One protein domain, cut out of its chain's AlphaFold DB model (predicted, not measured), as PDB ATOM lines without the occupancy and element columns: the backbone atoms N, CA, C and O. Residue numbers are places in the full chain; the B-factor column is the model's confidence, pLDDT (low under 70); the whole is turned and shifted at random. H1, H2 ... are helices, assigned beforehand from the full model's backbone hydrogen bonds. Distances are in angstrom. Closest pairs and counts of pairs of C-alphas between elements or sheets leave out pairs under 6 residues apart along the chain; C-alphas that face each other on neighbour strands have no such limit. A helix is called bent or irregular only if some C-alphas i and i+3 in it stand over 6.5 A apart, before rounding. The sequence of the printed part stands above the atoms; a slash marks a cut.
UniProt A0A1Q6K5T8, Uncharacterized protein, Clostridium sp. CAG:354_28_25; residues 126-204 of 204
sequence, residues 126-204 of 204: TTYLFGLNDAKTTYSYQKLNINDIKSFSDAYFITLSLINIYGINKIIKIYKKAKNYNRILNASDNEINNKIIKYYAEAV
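AT A GLANCE: This is residues 126 to 204 of the 204 residues of an uncharacterized protein of Clostridium sp. CAG:354_28_25 (UniProt A0A1Q6K5T8). Two long helices, H2 and H5, cross nearly at right angles in the middle. A short helical hairpin of H3 and H4 sits at one end of this cross, and at the other end a long link, residues 130 to 151, makes a wide loop round the beginning of H2 and leads to it from the short helix H1, which packs on H2. The printed part has 79 residues with five named helices, H1 to H5 in order along the chain, and no named strand; its class is all helix, with 50 residues in the helices. The whole is compact, with a radius of gyration of the C-alphas of 12.2 A, and the C-alphas span 35 by 25 by 22 A along their three main axes.

IN THESE COORDINATES: H1 is residues 126 to 129, 5.0 A from first to last C-alpha, and begins with C-alpha 126 at (-45.521, -52.023, 42.373). After the link comes H2, residues 152 to 166, 20.6 A long, with C-alpha 152 at (-49.943, -45.036, 37.070). H3 is residues 168 to 175, 10.9 A long, and H4 is residues 178 to 185, 11.1 A long. H4 is irregular: C-alphas 179 and 182 are 8.2 A apart. H5 is residues 189 to 203, 21.3 A long, and ends with C-alpha 203 at (-45.976, -55.708, 19.855).

HOW THE PARTS SIT: H2 is the hub, touching three other helices. H1 touches it, the closest C-alphas being those of Tyr 128 and Tyr 156, 4.8 A apart. H5 touches H2 with residues 196 to 200 alone, about perpendicular at 88 degrees; the closest C-alphas, of Ser 161 and Ile 196, are 5.9 A apart. H2 and H3 only just touch, and only at the corner by their link, with 3 pairs of C-alphas within 8 A, the closest being those of Ile 163 and Ile 171, 6.7 A apart. H3 and H4 form a helical hairpin: they touch at Ile 174 and Tyr 181, their closest C-alphas, 5.3 A apart, and run opposite ways at a tilt of 36 degrees, only just steep. H4 and H5 are close but not clearly touching, the closest C-alphas, of Asn 182 and Asp 189, being 7.1 A apart. H1 and H5 are apart, as are H3 and H5. Every O i to N i+4 pair is within hydrogen-bond range in H2, H3 and H5; in H4 it is 2 of 4, and H1 is too short for such a pair.

THE WHOLE: The two C-alphas farthest apart, those of Lys 136 and Arg 183, are 35.4 A from each other. Residues 175 to 180, of which 178 to 180 belong to H4, stand free. The link from H1 to H2, 22 residues, is long; those from H2 to H3, H3 to H4 and H4 to H5 are tight. The printed part has no cut and ends at residue 204, the chain's last. The mean pLDDT of the printed part is 87.6; residues 134 to 139 and residue 204 are under 70.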
ATOM      1  N   THR A 126     -44.334 -51.723  41.562       96.25
ATOM      2  CA  THR A 126     -45.521 -52.023  42.373       96.25
ATOM      3  C   THR A 126     -46.784 -51.722  41.577       96.25
ATOM      4  O   THR A 126     -47.689 -52.554  41.529       96.25
ATOM      5  N   THR A 127     -46.789 -50.627  40.814       93.44
ATOM      6  CA  THR A 127     -47.831 -50.333  39.825       93.44
ATOM      7  C   THR A 127     -48.010 -51.475  38.820       93.44
ATOM      8  O   THR A 127     -49.143 -51.886  38.547       93.44
ATOM      9  N   TYR A 128     -46.908 -52.033  38.297       94.38
ATOM     10  CA  TYR A 128     -46.953 -53.205  37.415       94.38
ATOM     11  C   TYR A 128     -47.512 -54.451  38.118       94.38
ATOM     12  O   TYR A 128     -48.441 -55.078  37.605       94.38
ATOM     13  N   LEU A 129     -46.972 -54.800  39.289       96.06
ATOM     14  CA  LEU A 129     -47.314 -56.030  40.010       96.06
ATOM     15  C   LEU A 129     -48.783 -56.081  40.440       96.06
ATOM     16  O   LEU A 129     -49.392 -57.146  40.368       96.06
ATOM     17  N   PHE A 130     -49.361 -54.947  40.843       95.25
ATOM     18  CA  PHE A 130     -50.747 -54.881  41.326       95.25
ATOM     19  C   PHE A 130     -51.741 -54.386  40.267       95.25
ATOM     20  O   PHE A 130     -52.917 -54.162  40.554       95.25
ATOM     21  N   GLY A 131     -51.298 -54.258  39.011       90.62
ATOM     22  CA  GLY A 131     -52.188 -54.006  37.880       90.62
ATOM     23  C   GLY A 131     -52.926 -52.671  37.972       90.62
ATOM     24  O   GLY A 131     -54.130 -52.611  37.689       90.62
ATOM     25  N   LEU A 132     -52.214 -51.617  38.380       88.38
ATOM     26  CA  LEU A 132     -52.687 -50.233  38.330       88.38
ATOM     27  C   LEU A 132     -52.466 -49.675  36.917       88.38
ATOM     28  O   LEU A 132     -51.576 -48.866  36.667       88.38
ATOM     29  N   ASN A 133     -53.276 -50.150  35.974       83.88
ATOM     30  CA  ASN A 133     -53.397 -49.572  34.640       83.88
ATOM     31  C   ASN A 133     -54.866 -49.277  34.343       83.88
ATOM     32  O   ASN A 133     -55.755 -50.068  34.660       83.88
ATOM     33  N   ASP A 134     -55.121 -48.130  33.730       66.31
ATOM     34  CA  ASP A 134     -56.457 -47.784  33.272       66.31
ATOM     35  C   ASP A 134     -56.678 -48.389  31.880       66.31
ATOM     36  O   ASP A 134     -56.422 -47.764  30.845       66.31
ATOM     37  N   ALA A 135     -57.139 -49.645  31.853       50.38
ATOM     38  CA  ALA A 135     -57.445 -50.395  30.629       50.38
ATOM     39  C   ALA A 135     -58.504 -49.717  29.729       50.38
ATOM     40  O   ALA A 135     -58.751 -50.172  28.613       50.38
ATOM     41  N   LYS A 136     -59.146 -48.637  30.199       50.03
ATOM     42  CA  LYS A 136     -60.145 -47.861  29.449       50.03
ATOM     43  C   LYS A 136     -59.540 -46.881  28.448       50.03
ATOM     44  O   LYS A 136     -60.265 -46.364  27.600       50.03
ATOM     45  N   THR A 137     -58.239 -46.616  28.519       50.41
ATOM     46  CA  THR A 137     -57.573 -45.742  27.553       50.41
ATOM     47  C   THR A 137     -56.943 -46.570  26.442       50.41
ATOM     48  O   THR A 137     -56.159 -47.480  26.694       50.41
ATOM     49  N   THR A 138     -57.250 -46.234  25.185       55.78
ATOM     50  CA  THR A 138     -56.394 -46.583  24.046       55.78
ATOM     51  C   THR A 138     -55.042 -45.930  24.307       55.78
ATOM     52  O   THR A 138     -54.837 -44.751  24.010       55.78
ATOM     53  N   TYR A 139     -54.165 -46.651  24.998       63.25
ATOM     54  CA  TYR A 139     -52.982 -46.058  25.584       63.25
ATOM     55  C   TYR A 139     -52.009 -45.654  24.474       63.25
ATOM     56  O   TYR A 139     -51.518 -46.485  23.707       63.25
ATOM     57  N   SER A 140     -51.752 -44.351  24.354       70.81
ATOM     58  CA  SER A 140     -50.859 -43.809  23.329       70.81
ATOM     59  C   SER A 140     -49.412 -43.985  23.780       70.81
ATOM     60  O   SER A 140     -48.774 -43.045  24.247       70.81
ATOM     61  N   TYR A 141     -48.884 -45.200  23.613       72.44
ATOM     62  CA  TYR A 141     -47.495 -45.546  23.938       72.44
ATOM     63  C   TYR A 141     -46.466 -44.629  23.254       72.44
ATOM     64  O   TYR A 141     -45.351 -44.479  23.736       72.44
ATOM     65  N   GLN A 142     -46.845 -43.965  22.156       70.56
ATOM     66  CA  GLN A 142     -46.030 -42.957  21.469       70.56
ATOM     67  C   GLN A 142     -45.711 -41.729  22.337       70.56
ATOM     68  O   GLN A 142     -44.786 -40.987  22.021       70.56
ATOM     69  N   LYS A 143     -46.473 -41.503  23.413       76.25
ATOM     70  CA  LYS A 143     -46.257 -40.413  24.371       76.25
ATOM     71  C   LYS A 143     -45.503 -40.856  25.626       76.25
ATOM     72  O   LYS A 143     -45.292 -40.026  26.505       76.25
ATOM     73  N   LEU A 144     -45.094 -42.127  25.715       80.19
ATOM     74  CA  LEU A 144     -44.293 -42.615  26.832       80.19
ATOM     75  C   LEU A 144     -42.935 -41.930  26.867       80.19
ATOM     76  O   LEU A 144     -42.175 -41.969  25.900       80.19
ATOM     77  N   ASN A 145     -42.626 -41.343  28.014       84.38
ATOM     78  CA  ASN A 145     -41.353 -40.705  28.269       84.38
ATOM     79  C   ASN A 145     -40.976 -40.925  29.732       84.38
ATOM     80  O   ASN A 145     -41.672 -40.449  30.624       84.38
ATOM     81  N   ILE A 146     -39.848 -41.594  29.982       88.06
ATOM     82  CA  ILE A 146     -39.347 -41.819  31.346       88.06
ATOM     83  C   ILE A 146     -39.049 -40.513  32.103       88.06
ATOM     84  O   ILE A 146     -38.938 -40.519  33.322       88.06
ATOM     85  N   ASN A 147     -38.939 -39.381  31.404       87.38
ATOM     86  CA  ASN A 147     -38.734 -38.070  32.020       87.38
ATOM     87  C   ASN A 147     -40.042 -37.295  32.276       87.38
ATOM     88  O   ASN A 147     -39.983 -36.197  32.820       87.38
ATOM     89  N   ASP A 148     -41.202 -37.815  31.857       87.56
ATOM     90  CA  ASP A 148     -42.502 -37.129  31.946       87.56
ATOM     91  C   ASP A 148     -43.636 -38.134  32.234       87.56
ATOM     92  O   ASP A 148     -44.478 -38.421  31.384       87.56
ATOM     93  N   ILE A 149     -43.613 -38.707  33.440       87.25
ATOM     94  CA  ILE A 149     -44.603 -39.671  33.945       87.25
ATOM     95  C   ILE A 149     -45.788 -38.916  34.533       87.25
ATOM     96  O   ILE A 149     -45.615 -38.136  35.469       87.25
ATOM     97  N   LYS A 150     -46.992 -39.161  34.015       84.31
ATOM     98  CA  LYS A 150     -48.210 -38.425  34.398       84.31
ATOM     99  C   LYS A 150     -49.248 -39.286  35.094       84.31
ATOM    100  O   LYS A 150     -50.200 -38.745  35.647       84.31
ATOM    101  N   SER A 151     -49.115 -40.608  35.035       85.19
ATOM    102  CA  SER A 151     -50.110 -41.528  35.583       85.19
ATOM    103  C   SER A 151     -49.514 -42.873  35.994       85.19
ATOM    104  O   SER A 151     -48.443 -43.263  35.522       85.19
ATOM    105  N   PHE A 152     -50.258 -43.629  36.809       86.50
ATOM    106  CA  PHE A 152     -49.943 -45.036  37.070       86.50
ATOM    107  C   PHE A 152     -49.918 -45.859  35.780       86.50
ATOM    108  O   PHE A 152     -49.039 -46.694  35.616       86.50
ATOM    109  N   SER A 153     -50.784 -45.576  34.802       86.38
ATOM    110  CA  SER A 153     -50.723 -46.251  33.499       86.38
ATOM    111  C   SER A 153     -49.377 -46.037  32.796       86.38
ATOM    112  O   SER A 153     -48.816 -46.991  32.262       86.38
ATOM    113  N   ASP A 154     -48.813 -44.826  32.834       86.94
ATOM    114  CA  ASP A 154     -47.498 -44.556  32.235       86.94
ATOM    115  C   ASP A 154     -46.412 -45.401  32.903       86.94
ATOM    116  O   ASP A 154     -45.651 -46.101  32.227       86.94
ATOM    117  N   ALA A 155     -46.392 -45.394  34.235       90.06
ATOM    118  CA  ALA A 155     -45.429 -46.151  35.019       90.06
ATOM    119  C   ALA A 155     -45.606 -47.674  34.838       90.06
ATOM    120  O   ALA A 155     -44.616 -48.406  34.719       90.06
ATOM    121  N   TYR A 156     -46.853 -48.146  34.711       91.12
ATOM    122  CA  TYR A 156     -47.200 -49.532  34.388       91.12
ATOM    123  C   TYR A 156     -46.593 -49.951  33.049       91.12
ATOM    124  O   TYR A 156     -45.853 -50.935  32.982       91.12
ATOM    125  N   PHE A 157     -46.885 -49.210  31.975       89.88
ATOM    126  CA  PHE A 157     -46.459 -49.584  30.628       89.88
ATOM    127  C   PHE A 157     -44.946 -49.434  30.437       89.88
ATOM    128  O   PHE A 157     -44.334 -50.259  29.746       89.88
ATOM    129  N   ILE A 158     -44.315 -48.453  31.085       92.00
ATOM    130  CA  ILE A 158     -42.851 -48.350  31.124       92.00
ATOM    131  C   ILE A 158     -42.270 -49.575  31.814       92.00
ATOM    132  O   ILE A 158     -41.461 -50.285  31.213       92.00
ATOM    133  N   THR A 159     -42.730 -49.896  33.020       94.06
ATOM    134  CA  THR A 159     -42.165 -51.008  33.790       94.06
ATOM    135  C   THR A 159     -42.396 -52.359  33.111       94.06
ATOM    136  O   THR A 159     -41.454 -53.145  32.996       94.06
ATOM    137  N   LEU A 160     -43.591 -52.597  32.556       93.31
ATOM    138  CA  LEU A 160     -43.904 -53.780  31.746       93.31
ATOM    139  C   LEU A 160     -42.926 -53.935  30.575       93.31
ATOM    140  O   LEU A 160     -42.330 -55.000  30.396       93.31
ATOM    141  N   SER A 161     -42.736 -52.876  29.783       92.88
ATOM    142  CA  SER A 161     -41.845 -52.935  28.619       92.88
ATOM    143  C   SER A 161     -40.400 -53.216  29.029       92.88
ATOM    144  O   SER A 161     -39.735 -54.054  28.422       92.88
ATOM    145  N   LEU A 162     -39.922 -52.602  30.113       95.00
ATOM    146  CA  LEU A 162     -38.576 -52.837  30.620       95.00
ATOM    147  C   LEU A 162     -38.399 -54.270  31.125       95.00
ATOM    148  O   LEU A 162     -37.366 -54.876  30.846       95.00
ATOM    149  N   ILE A 163     -39.396 -54.839  31.807       96.19
ATOM    150  CA  ILE A 163     -39.378 -56.251  32.210       96.19
ATOM    151  C   ILE A 163     -39.303 -57.159  30.980       96.19
ATOM    152  O   ILE A 163     -38.501 -58.091  30.977       96.19
ATOM    153  N   ASN A 164     -40.050 -56.864  29.917       95.25
ATOM    154  CA  ASN A 164     -40.036 -57.680  28.700       95.25
ATOM    155  C   ASN A 164     -38.736 -57.539  27.894       95.25
ATOM    156  O   ASN A 164     -38.251 -58.519  27.335       95.25
ATOM    157  N   ILE A 165     -38.127 -56.351  27.871       95.31
ATOM    158  CA  ILE A 165     -36.862 -56.097  27.162       95.31
ATOM    159  C   ILE A 165     -35.660 -56.666  27.930       95.31
ATOM    160  O   ILE A 165     -34.716 -57.183  27.332       95.31
ATOM    161  N   TYR A 166     -35.649 -56.515  29.256       96.25
ATOM    162  CA  TYR A 166     -34.452 -56.698  30.083       96.25
ATOM    163  C   TYR A 166     -34.550 -57.831  31.108       96.25
ATOM    164  O   TYR A 166     -33.521 -58.234  31.662       96.25
ATOM    165  N   GLY A 167     -35.753 -58.335  31.368       96.75
ATOM    166  CA  GLY A 167     -36.051 -59.303  32.415       96.75
ATOM    167  C   GLY A 167     -36.185 -58.667  33.801       96.75
ATOM    168  O   GLY A 167     -35.435 -57.763  34.183       96.75
ATOM    169  N   ILE A 168     -37.096 -59.213  34.612       96.62
ATOM    170  CA  ILE A 168     -37.396 -58.726  35.971       96.62
ATOM    171  C   ILE A 168     -36.161 -58.660  36.885       96.62
ATOM    172  O   ILE A 168     -36.002 -57.716  37.654       96.62
ATOM    173  N   ASN A 169     -35.211 -59.592  36.745       96.69
ATOM    174  CA  ASN A 169     -33.967 -59.595  37.526       96.69
ATOM    175  C   ASN A 169     -33.126 -58.330  37.311       96.69
ATOM    176  O   ASN A 169     -32.450 -57.859  38.229       96.69
ATOM    177  N   LYS A 170     -33.151 -57.777  36.094       96.00
ATOM    178  CA  LYS A 170     -32.420 -56.555  35.766       96.00
ATOM    179  C   LYS A 170     -33.117 -55.335  36.367       96.00
ATOM    180  O   LYS A 170     -32.427 -54.448  36.856       96.00
ATOM    181  N   ILE A 171     -34.447 -55.356  36.440       96.81
ATOM    182  CA  ILE A 171     -35.257 -54.332  37.113       96.81
ATOM    183  C   ILE A 171     -35.023 -54.337  38.623       96.81
ATOM    184  O   ILE A 171     -34.674 -53.307  39.189       96.81
ATOM    185  N   ILE A 172     -35.062 -55.505  39.270       96.44
ATOM    186  CA  ILE A 172     -34.715 -55.651  40.696       96.44
ATOM    187  C   ILE A 172     -33.299 -55.123  40.976       96.44
ATOM    188  O   ILE A 172     -33.038 -54.508  42.009       96.44
ATOM    189  N   LYS A 173     -32.356 -55.345  40.052       96.00
ATOM    190  CA  LYS A 173     -30.993 -54.817  40.176       96.00
ATOM    191  C   LYS A 173     -30.949 -53.286  40.110       96.00
ATOM    192  O   LYS A 173     -30.072 -52.720  40.757       96.00
ATOM    193  N   ILE A 174     -31.849 -52.644  39.357       96.19
ATOM    194  CA  ILE A 174     -31.979 -51.179  39.326       96.19
ATOM    195  C   ILE A 174     -32.412 -50.672  40.693       96.19
ATOM    196  O   ILE A 174     -31.681 -49.872  41.252       96.19
ATOM    197  N   TYR A 175     -33.488 -51.200  41.278       95.81
ATOM    198  CA  TYR A 175     -33.911 -50.840  42.642       95.81
ATOM    199  C   TYR A 175     -32.757 -50.938  43.651       95.81
ATOM    200  O   TYR A 175     -32.491 -50.012  44.402       95.81
ATOM    201  N   LYS A 176     -31.966 -52.017  43.592       93.94
ATOM    202  CA  LYS A 176     -30.808 -52.218  44.486       93.94
ATOM    203  C   LYS A 176     -29.631 -51.262  44.241       93.94
ATOM    204  O   LYS A 176     -28.714 -51.218  45.058       93.94
ATOM    205  N   LYS A 177     -29.564 -50.597  43.081       94.50
ATOM    206  CA  LYS A 177     -28.433 -49.759  42.632       94.50
ATOM    207  C   LYS A 177     -28.922 -48.613  41.739       94.50
ATOM    208  O   LYS A 177     -28.407 -48.432  40.630       94.50
ATOM    209  N   ALA A 178     -29.893 -47.850  42.232       91.69
ATOM    210  CA  ALA A 178     -30.706 -46.953  41.419       91.69
ATOM    211  C   ALA A 178     -29.890 -45.906  40.648       91.69
ATOM    212  O   ALA A 178     -30.011 -45.839  39.427       91.69
ATOM    213  N   LYS A 179     -28.925 -45.236  41.297       91.31
ATOM    214  CA  LYS A 179     -27.973 -44.287  40.667       91.31
ATOM    215  C   LYS A 179     -27.259 -44.802  39.411       91.31
ATOM    216  O   LYS A 179     -26.725 -44.018  38.638       91.31
ATOM    217  N   ASN A 180     -27.173 -46.120  39.230       91.69
ATOM    218  CA  ASN A 180     -26.425 -46.755  38.148       91.69
ATOM    219  C   ASN A 180     -27.332 -47.430  37.110       91.69
ATOM    220  O   ASN A 180     -26.860 -48.314  36.385       91.69
ATOM    221  N   TYR A 181     -28.616 -47.063  37.026       94.12
ATOM    222  CA  TYR A 181     -29.562 -47.736  36.133       94.12
ATOM    223  C   TYR A 181     -29.106 -47.728  34.667       94.12
ATOM    224  O   TYR A 181     -29.179 -48.776  34.027       94.12
ATOM    225  N   ASN A 182     -28.527 -46.635  34.148       94.25
ATOM    226  CA  ASN A 182     -28.014 -46.598  32.769       94.25
ATOM    227  C   ASN A 182     -26.912 -47.632  32.536       94.25
ATOM    228  O   ASN A 182     -26.901 -48.331  31.525       94.25
ATOM    229  N   ARG A 183     -26.002 -47.787  33.504       95.56
ATOM    230  CA  ARG A 183     -24.937 -48.795  33.448       95.56
ATOM    231  C   ARG A 183     -25.496 -50.209  33.570       95.56
ATOM    232  O   ARG A 183     -24.989 -51.126  32.930       95.56
ATOM    233  N   ILE A 184     -26.523 -50.403  34.397       96.00
ATOM    234  CA  ILE A 184     -27.201 -51.694  34.526       96.00
ATOM    235  C   ILE A 184     -27.853 -52.052  33.197       96.00
ATOM    236  O   ILE A 184     -27.623 -53.149  32.698       96.00
ATOM    237  N   LEU A 185     -28.620 -51.133  32.613       95.12
ATOM    238  CA  LEU A 185     -29.327 -51.318  31.351       95.12
ATOM    239  C   LEU A 185     -28.393 -51.362  30.140       95.12
ATOM    240  O   LEU A 185     -28.730 -52.043  29.172       95.12
ATOM    241  N   ASN A 186     -27.198 -50.778  30.257       95.56
ATOM    242  CA  ASN A 186     -26.281 -50.489  29.157       95.56
ATOM    243  C   ASN A 186     -26.965 -49.624  28.086       95.56
ATOM    244  O   ASN A 186     -26.985 -49.982  26.908       95.56
ATOM    245  N   ALA A 187     -27.608 -48.548  28.543       95.50
ATOM    246  CA  ALA A 187     -28.375 -47.616  27.726       95.50
ATOM    247  C   ALA A 187     -28.487 -46.257  28.434       95.50
ATOM    248  O   ALA A 187     -28.739 -46.197  29.640       95.50
ATOM    249  N   SER A 188     -28.324 -45.172  27.684       95.19
ATOM    250  CA  SER A 188     -28.706 -43.812  28.077       95.19
ATOM    251  C   SER A 188     -30.229 -43.663  28.174       95.19
ATOM    252  O   SER A 188     -30.976 -44.501  27.669       95.19
ATOM    253  N   ASP A 189     -30.707 -42.577  28.773       92.62
ATOM    254  CA  ASP A 189     -32.147 -42.307  28.925       92.62
ATOM    255  C   ASP A 189     -32.878 -42.254  27.583       92.62
ATOM    256  O   ASP A 189     -33.943 -42.847  27.417       92.62
ATOM    257  N   ASN A 190     -32.256 -41.624  26.582       92.38
ATOM    258  CA  ASN A 190     -32.792 -41.570  25.223       92.38
ATOM    259  C   ASN A 190     -32.887 -42.966  24.595       92.38
ATOM    260  O   ASN A 190     -33.877 -43.291  23.943       92.38
ATOM    261  N   GLU A 191     -31.880 -43.818  24.802       95.19
ATOM    262  CA  GLU A 191     -31.911 -45.197  24.307       95.19
ATOM    263  C   GLU A 191     -32.957 -46.047  25.034       95.19
ATOM    264  O   GLU A 191     -33.592 -46.892  24.402       95.19
ATOM    265  N   ILE A 192     -33.162 -45.823  26.336       94.19
ATOM    266  CA  ILE A 192     -34.219 -46.475  27.117       94.19
ATOM    267  C   ILE A 192     -35.588 -46.091  26.547       94.19
ATOM    268  O   ILE A 192     -36.338 -46.985  26.152       94.19
ATOM    269  N   ASN A 193     -35.874 -44.794  26.402       92.50
ATOM    270  CA  ASN A 193     -37.113 -44.294  25.796       92.50
ATOM    271  C   ASN A 193     -37.353 -44.884  24.399       92.50
ATOM    272  O   ASN A 193     -38.422 -45.427  24.122       92.50
ATOM    273  N   ASN A 194     -36.340 -44.860  23.530       91.62
ATOM    274  CA  ASN A 194     -36.457 -45.398  22.173       91.62
ATOM    275  C   ASN A 194     -36.754 -46.903  22.162       91.62
ATOM    276  O   ASN A 194     -37.525 -47.372  21.325       91.62
ATOM    277  N   LYS A 195     -36.171 -47.672  23.088       93.19
ATOM    278  CA  LYS A 195     -36.458 -49.108  23.221       93.19
ATOM    279  C   LYS A 195     -37.885 -49.370  23.703       93.19
ATOM    280  O   LYS A 195     -38.500 -50.307  23.206       93.19
ATOM    281  N   ILE A 196     -38.411 -48.550  24.616       91.50
ATOM    282  CA  ILE A 196     -39.804 -48.637  25.088       91.50
ATOM    283  C   ILE A 196     -40.772 -48.371  23.930       91.50
ATOM    284  O   ILE A 196     -41.660 -49.181  23.667       91.50
ATOM    285  N   ILE A 197     -40.561 -47.278  23.189       89.44
ATOM    286  CA  ILE A 197     -41.386 -46.924  22.023       89.44
ATOM    287  C   ILE A 197     -41.330 -48.039  20.974       89.44
ATOM    288  O   ILE A 197     -42.367 -48.455  20.458       89.44
ATOM    289  N   LYS A 198     -40.129 -48.560  20.688       90.44
ATOM    290  CA  LYS A 198     -39.932 -49.660  19.738       90.44
ATOM    291  C   LYS A 198     -40.658 -50.937  20.172       90.44
ATOM    292  O   LYS A 198     -41.314 -51.550  19.341       90.44
ATOM    293  N   TYR A 199     -40.579 -51.306  21.452       91.31
ATOM    294  CA  TYR A 199     -41.261 -52.486  21.990       91.31
ATOM    295  C   TYR A 199     -42.768 -52.452  21.701       91.31
ATOM    296  O   TYR A 199     -43.311 -53.426  21.191       91.31
ATOM    297  N   TYR A 200     -43.432 -51.319  21.942       88.25
ATOM    298  CA  TYR A 200     -44.863 -51.196  21.652       88.25
ATOM    299  C   TYR A 200     -45.177 -51.033  20.161       88.25
ATOM    300  O   TYR A 200     -46.247 -51.439  19.730       88.25
ATOM    301  N   ALA A 201     -44.262 -50.484  19.359       85.38
ATOM    302  CA  ALA A 201     -44.436 -50.425  17.909       85.38
ATOM    303  C   ALA A 201     -44.354 -51.807  17.229       85.38
ATOM    304  O   ALA A 201     -44.898 -51.968  16.143       85.38
ATOM    305  N   GLU A 202     -43.665 -52.776  17.840       84.25
ATOM    306  CA  GLU A 202     -43.509 -54.143  17.316       84.25
ATOM    307  C   GLU A 202     -44.486 -55.154  17.945       84.25
ATOM    308  O   GLU A 202     -44.689 -56.230  17.389       84.25
ATOM    309  N   ALA A 203     -45.069 -54.833  19.106       70.00
ATOM    310  CA  ALA A 203     -45.976 -55.708  19.855       70.00
ATOM    311  C   ALA A 203     -47.473 -55.497  19.546       70.00
ATOM    312  O   ALA A 203     -48.297 -56.254  20.063       70.00
ATOM    313  N   VAL A 204     -47.816 -54.475  18.751       55.12
ATOM    314  CA  VAL A 204     -49.186 -54.118  18.330       55.12
ATOM    315  C   VAL A 204     -49.396 -54.447  16.859       55.12
ATOM    316  O   VAL A 204     -48.513 -54.090  16.049       55.12
TER     317      VAL A 204